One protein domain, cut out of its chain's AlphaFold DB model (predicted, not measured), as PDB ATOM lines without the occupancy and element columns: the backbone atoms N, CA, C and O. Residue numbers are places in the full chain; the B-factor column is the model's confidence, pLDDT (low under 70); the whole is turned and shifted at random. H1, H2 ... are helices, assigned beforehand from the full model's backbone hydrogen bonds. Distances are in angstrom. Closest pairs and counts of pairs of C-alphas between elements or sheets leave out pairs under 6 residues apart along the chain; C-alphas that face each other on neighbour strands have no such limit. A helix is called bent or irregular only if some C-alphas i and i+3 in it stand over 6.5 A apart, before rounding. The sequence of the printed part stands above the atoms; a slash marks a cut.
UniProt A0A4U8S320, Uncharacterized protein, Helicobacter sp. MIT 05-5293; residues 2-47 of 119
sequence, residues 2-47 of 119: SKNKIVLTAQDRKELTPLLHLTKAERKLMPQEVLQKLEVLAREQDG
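AT A GLANCE: This is residues 2 to 47 of the 119 residues of an uncharacterized protein of Helicobacter sp. MIT 05-5293 (UniProt A0A4U8S320). Two helices, H3 and H1, cross near their middles at nearly a right angle, H3 over H1, and the chain loops out from the end of H1 through the very short H2 and back to the beginning of H3. Residues 21 to 26, of which 24 to 26 belong to H2, stick out in that loop, and residues 2 to 9, with no named element, run along the side away from H2 to the beginning of H1. The printed part has 46 residues with three named helices, in the order H1, H2, H3, and no named strand; the class is all helix. It is compact, with a radius of gyration of the C-alphas of 10.5 A and spans of 27 by 21 by 20 A.

IN THESE COORDINATES: H3, the longest helix, has residues 32 to 45 and measures 20.1 A from C-alpha 32 at (166.678, 178.651, 237.684) to C-alpha 45 at (158.580, 191.861, 250.528). H1 has residues 10 to 21 and measures 18.7 A, beginning with C-alpha 10 at (153.301, 178.453, 252.203). H1 is irregular, but only just: C-alphas 15 and 18 are 6.7 A apart. H2 has residues 24 to 27, with 5.2 A from first to last C-alpha.

HOW THE PARTS SIT: H3 touches H1 with residues 37 to 42 alone. Their closest C-alphas are those of Leu 38 and Leu 16, 6.5 A apart. The lines of H1 and H3 are about perpendicular, at 87 degrees, and their centres are 9.3 A apart. H2 is close to H3 but not clearly touching it; their closest C-alphas, those of Arg 27 and Leu 35, are 7.3 A apart. H2 and H1 are only just apart, with 8.2 A between their closest C-alphas. Every O i to N i+4 pair is within hydrogen-bond range in H3, against 5 of 8 in H1. H2 is too short for such a pair, and its one O i to N i+3 pair is not within range.

THE WHOLE: The two C-alphas farthest apart are those of Lys 3 and Thr 23, at 29.2 A, while the first and last printed C-alphas, of Ser 2 and Gly 47, are 22.2 A apart. The printed part has no cut. The links from H1 to H2, with 2 residues, and from H2 to H3, with 4 residues, are tight. The mean pLDDT of the printed part is 77.1, and the model's confidence is low, under 70, at residues 2 to 5 and 46 to 47.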
ATOM      1  N   SER A   2     155.102 184.776 229.265       41.72
ATOM      2  CA  SER A   2     155.600 183.825 230.273       41.72
ATOM      3  C   SER A   2     154.446 182.906 230.662       41.72
ATOM      4  O   SER A   2     153.471 183.328 231.271       41.72
ATOM      5  N   LYS A   3     154.519 181.654 230.212       52.88
ATOM      6  CA  LYS A   3     153.372 180.741 230.127       52.88
ATOM      7  C   LYS A   3     153.003 179.991 231.410       52.88
ATOM      8  O   LYS A   3     152.156 179.124 231.318       52.88
ATOM      9  N   ASN A   4     153.552 180.326 232.576       61.44
ATOM     10  CA  ASN A   4     153.097 179.783 233.860       61.44
ATOM     11  C   ASN A   4     153.268 180.847 234.952       61.44
ATOM     12  O   ASN A   4     154.392 181.276 235.216       61.44
ATOM     13  N   LYS A   5     152.165 181.285 235.576       67.06
ATOM     14  CA  LYS A   5     152.190 182.150 236.765       67.06
ATOM     15  C   LYS A   5     152.808 181.343 237.910       67.06
ATOM     16  O   LYS A   5     152.248 180.327 238.316       67.06
ATOM     17  N   ILE A   6     153.985 181.747 238.382       70.56
ATOM     18  CA  ILE A   6     154.668 181.078 239.495       70.56
ATOM     19  C   ILE A   6     153.962 181.504 240.779       70.56
ATOM     20  O   ILE A   6     154.068 182.653 241.196       70.56
ATOM     21  N   VAL A   7     153.216 180.580 241.380       76.38
ATOM     22  CA  VAL A   7     152.525 180.798 242.655       76.38
ATOM     23  C   VAL A   7     153.377 180.206 243.771       76.38
ATOM     24  O   VAL A   7     153.708 179.021 243.739       76.38
ATOM     25  N   LEU A   8     153.743 181.028 244.754       78.25
ATOM     26  CA  LEU A   8     154.489 180.588 245.930       78.25
ATOM     27  C   LEU A   8     153.545 179.914 246.929       78.25
ATOM     28  O   LEU A   8     152.566 180.514 247.377       78.25
ATOM     29  N   THR A   9     153.844 178.675 247.312       83.44
ATOM     30  CA  THR A   9     153.122 177.996 248.395       83.44
ATOM     31  C   THR A   9     153.630 178.447 249.769       83.44
ATOM     32  O   THR A   9     154.714 179.018 249.908       83.44
ATOM     33  N   ALA A  10     152.871 178.160 250.832       81.12
ATOM     34  CA  ALA A  10     153.301 178.453 252.203       81.12
ATOM     35  C   ALA A  10     154.606 177.728 252.592       81.12
ATOM     36  O   ALA A  10     155.363 178.233 253.423       81.12
ATOM     37  N   GLN A  11     154.874 176.568 251.984       80.81
ATOM     38  CA  GLN A  11     156.112 175.822 252.182       80.81
ATOM     39  C   GLN A  11     157.285 176.497 251.463       80.81
ATOM     40  O   GLN A  11     158.307 176.747 252.098       80.81
ATOM     41  N   ASP A  12     157.099 176.892 250.195       81.06
ATOM     42  CA  ASP A  12     158.109 177.644 249.437       81.06
ATOM     43  C   ASP A  12     158.534 178.902 250.201       81.06
ATOM     44  O   ASP A  12     159.717 179.199 250.319       81.06
ATOM     45  N   ARG A  13     157.579 179.626 250.797       79.25
ATOM     46  CA  ARG A  13     157.884 180.833 251.574       79.25
ATOM     47  C   ARG A  13     158.800 180.545 252.761       79.25
ATOM     48  O   ARG A  13     159.759 181.282 252.974       79.25
ATOM     49  N   LYS A  14     158.559 179.470 253.513       82.56
ATOM     50  CA  LYS A  14     159.405 179.101 254.662       82.56
ATOM     51  C   LYS A  14     160.820 178.709 254.245       82.56
ATOM     52  O   LYS A  14     161.768 179.080 254.927       82.56
ATOM     53  N   GLU A  15     160.956 177.986 253.138       83.88
ATOM     54  CA  GLU A  15     162.249 177.494 252.649       83.88
ATOM     55  C   GLU A  15     163.074 178.581 251.951       83.88
ATOM     56  O   GLU A  15     164.298 178.605 252.072       83.88
ATOM     57  N   LEU A  16     162.414 179.508 251.253       83.44
ATOM     58  CA  LEU A  16     163.065 180.540 250.445       83.44
ATOM     59  C   LEU A  16     163.361 181.833 251.218       83.44
ATOM     60  O   LEU A  16     164.298 182.542 250.857       83.44
ATOM     61  N   THR A  17     162.625 182.136 252.296       80.56
ATOM     62  CA  THR A  17     162.855 183.351 253.108       80.56
ATOM     63  C   THR A  17     164.298 183.463 253.627       80.56
ATOM     64  O   THR A  17     164.896 184.525 253.464       80.56
ATOM     65  N   PRO A  18     164.929 182.402 254.173       81.69
ATOM     66  CA  PRO A  18     166.327 182.471 254.606       81.69
ATOM     67  C   PRO A  18     167.306 182.732 253.450       81.69
ATOM     68  O   PRO A  18     168.366 183.326 253.650       81.69
ATOM     69  N   LEU A  19     166.954 182.314 252.230       82.06
ATOM     70  CA  LEU A  19     167.809 182.423 251.045       82.06
ATOM     71  C   LEU A  19     167.823 183.841 250.450       82.06
ATOM     72  O   LEU A  19     168.730 184.178 249.685       82.06
ATOM     73  N   LEU A  20     166.878 184.708 250.837       77.12
ATOM     74  CA  LEU A  20     166.857 186.121 250.443       77.12
ATOM     75  C   LEU A  20     168.034 186.934 250.986       77.12
ATOM     76  O   LEU A  20     168.315 188.010 250.458       77.12
ATOM     77  N   HIS A  21     168.734 186.442 252.006       80.00
ATOM     78  CA  HIS A  21     169.891 187.124 252.590       80.00
ATOM     79  C   HIS A  21     171.232 186.611 252.049       80.00
ATOM     80  O   HIS A  21     172.275 187.180 252.362       80.00
ATOM     81  N   LEU A  22     171.222 185.576 251.198       81.50
ATOM     82  CA  LEU A  22     172.438 185.021 250.602       81.50
ATOM     83  C   LEU A  22     173.088 185.981 249.608       81.50
ATOM     84  O   LEU A  22     172.413 186.787 248.952       81.50
ATOM     85  N   THR A  23     174.403 185.842 249.447       77.94
ATOM     86  CA  THR A  23     175.195 186.674 248.540       77.94
ATOM     87  C   THR A  23     174.880 186.369 247.070       77.94
ATOM     88  O   THR A  23     174.435 185.279 246.703       77.94
ATOM     89  N   LYS A  24     175.137 187.335 246.175       74.38
ATOM     90  CA  LYS A  24     174.899 187.166 244.726       74.38
ATOM     91  C   LYS A  24     175.663 185.976 244.123       74.38
ATOM     92  O   LYS A  24     175.192 185.389 243.153       74.38
ATOM     93  N   ALA A  25     176.823 185.628 244.682       74.75
ATOM     94  CA  ALA A  25     177.642 184.506 244.223       74.75
ATOM     95  C   ALA A  25     176.996 183.149 244.545       74.75
ATOM     96  O   ALA A  25     176.955 182.276 243.682       74.75
ATOM     97  N   GLU A  26     176.423 183.004 245.741       74.25
ATOM     98  CA  GLU A  26     175.740 181.780 246.180       74.25
ATOM     99  C   GLU A  26     174.433 181.556 245.412       74.25
ATOM    100  O   GLU A  26     174.135 180.435 245.007       74.25
ATOM    101  N   ARG A  27     173.694 182.632 245.105       73.56
ATOM    102  CA  ARG A  27     172.480 182.546 244.273       73.56
ATOM    103  C   ARG A  27     172.777 182.095 242.846       73.56
ATOM    104  O   ARG A  27     171.980 181.379 242.256       73.56
ATOM    105  N   LYS A  28     173.931 182.458 242.283       77.50
ATOM    106  CA  LYS A  28     174.290 182.102 240.899       77.50
ATOM    107  C   LYS A  28     174.450 180.589 240.685       77.50
ATOM    108  O   LYS A  28     174.383 180.132 239.549       77.50
ATOM    109  N   LEU A  29     174.655 179.828 241.761       83.75
ATOM    110  CA  LEU A  29     174.758 178.367 241.738       83.75
ATOM    111  C   LEU A  29     173.400 177.664 241.912       83.75
ATOM    112  O   LEU A  29     173.338 176.440 241.830       83.75
ATOM    113  N   MET A  30     172.317 178.408 242.160       85.06
ATOM    114  CA  MET A  30     170.994 177.837 242.403       85.06
ATOM    115  C   MET A  30     170.252 177.488 241.103       85.06
ATOM    116  O   MET A  30     170.460 178.137 240.074       85.06
ATOM    117  N   PRO A  31     169.334 176.502 241.145       86.75
ATOM    118  CA  PRO A  31     168.459 176.195 240.021       86.75
ATOM    119  C   PRO A  31     167.625 177.404 239.587       86.75
ATOM    120  O   PRO A  31     167.154 178.194 240.408       86.75
ATOM    121  N   GLN A  32     167.378 177.512 238.281       82.88
ATOM    122  CA  GLN A  32     166.678 178.651 237.684       82.88
ATOM    123  C   GLN A  32     165.237 178.811 238.201       82.88
ATOM    124  O   GLN A  32     164.759 179.930 238.360       82.88
ATOM    125  N   GLU A  33     164.574 177.704 238.542       82.06
ATOM    126  CA  GLU A  33     163.238 177.698 239.155       82.06
ATOM    127  C   GLU A  33     163.235 178.339 240.553       82.06
ATOM    128  O   GLU A  33     162.330 179.100 240.895       82.06
ATOM    129  N   VAL A  34     164.275 178.076 241.353       82.75
ATOM    130  CA  VAL A  34     164.443 178.644 242.702       82.75
ATOM    131  C   VAL A  34     164.716 180.143 242.614       82.75
ATOM    132  O   VAL A  34     164.152 180.918 243.382       82.75
ATOM    133  N   LEU A  35     165.520 180.566 241.636       82.69
ATOM    134  CA  LEU A  35     165.798 181.979 241.379       82.69
ATOM    135  C   LEU A  35     164.541 182.761 240.993       82.69
ATOM    136  O   LEU A  35     164.310 183.840 241.534       82.69
ATOM    137  N   GLN A  36     163.699 182.201 240.125       83.75
ATOM    138  CA  GLN A  36     162.429 182.826 239.747       83.75
ATOM    139  C   GLN A  36     161.477 182.953 240.943       83.75
ATOM    140  O   GLN A  36     160.873 184.005 241.142       83.75
ATOM    141  N   LYS A  37     161.372 181.914 241.784       84.19
ATOM    142  CA  LYS A  37     160.572 181.970 243.017       84.19
ATOM    143  C   LYS A  37     161.113 182.998 244.023       84.19
ATOM    144  O   LYS A  37     160.325 183.704 244.644       84.19
ATOM    145  N   LEU A  38     162.437 183.117 244.162       82.31
ATOM    146  CA  LEU A  38     163.073 184.122 245.023       82.31
ATOM    147  C   LEU A  38     162.836 185.552 244.536       82.31
ATOM    148  O   LEU A  38     162.639 186.437 245.362       82.31
ATOM    149  N   GLU A  39     162.828 185.790 243.222       82.19
ATOM    150  CA  GLU A  39     162.472 187.101 242.664       82.19
ATOM    151  C   GLU A  39     161.026 187.484 242.981       82.19
ATOM    152  O   GLU A  39     160.771 188.626 243.355       82.19
ATOM    153  N   VAL A  40     160.087 186.540 242.871       80.25
ATOM    154  CA  VAL A  40     158.685 186.776 243.248       80.25
ATOM    155  C   VAL A  40     158.581 187.095 244.742       80.25
ATOM    156  O   VAL A  40     157.935 188.071 245.109       80.25
ATOM    157  N   LEU A  41     159.273 186.337 245.598       80.62
ATOM    158  CA  LEU A  41     159.240 186.535 247.050       80.62
ATOM    159  C   LEU A  41     159.893 187.866 247.471       80.62
ATOM    160  O   LEU A  41     159.394 188.537 248.370       80.62
ATOM    161  N   ALA A  42     160.964 188.290 246.794       80.00
ATOM    162  CA  ALA A  42     161.575 189.603 247.003       80.00
ATOM    163  C   ALA A  42     160.610 190.745 246.632       80.00
ATOM    164  O   ALA A  42     160.438 191.678 247.409       80.00
ATOM    165  N   ARG A  43     159.908 190.633 245.495       75.31
ATOM    166  CA  ARG A  43     158.890 191.614 245.076       75.31
ATOM    167  C   ARG A  43     157.683 191.671 246.020       75.31
ATOM    168  O   ARG A  43     157.111 192.746 246.191       75.31
ATOM    169  N   GLU A  44     157.301 190.544 246.631       70.81
ATOM    170  CA  GLU A  44     156.288 190.505 247.701       70.81
ATOM    171  C   GLU A  44     156.761 191.285 248.948       70.81
ATOM    172  O   GLU A  44     155.980 192.043 249.517       70.81
ATOM    173  N   GLN A  45     158.033 191.153 249.357       71.19
ATOM    174  CA  GLN A  45     158.580 191.861 250.528       71.19
ATOM    175  C   GLN A  45     158.814 193.361 250.302       71.19
ATOM    176  O   GLN A  45     158.652 194.146 251.234       71.19
ATOM    177  N   ASP A  46     159.151 193.766 249.076       68.94
ATOM    178  CA  ASP A  46     159.407 195.167 248.717       68.94
ATOM    179  C   ASP A  46     158.115 195.999 248.540       68.94
ATOM    180  O   ASP A  46     158.174 197.170 248.161       68.94
ATOM    181  N   GLY A  47     156.929 195.416 248.775       60.88
ATOM    182  CA  GLY A  47     155.631 196.113 248.752       60.88
ATOM    183  C   GLY A  47     155.155 196.584 247.368       60.88
ATOM    184  O   GLY A  47     154.051 197.103 247.230       60.88
TER     185      GLY A  47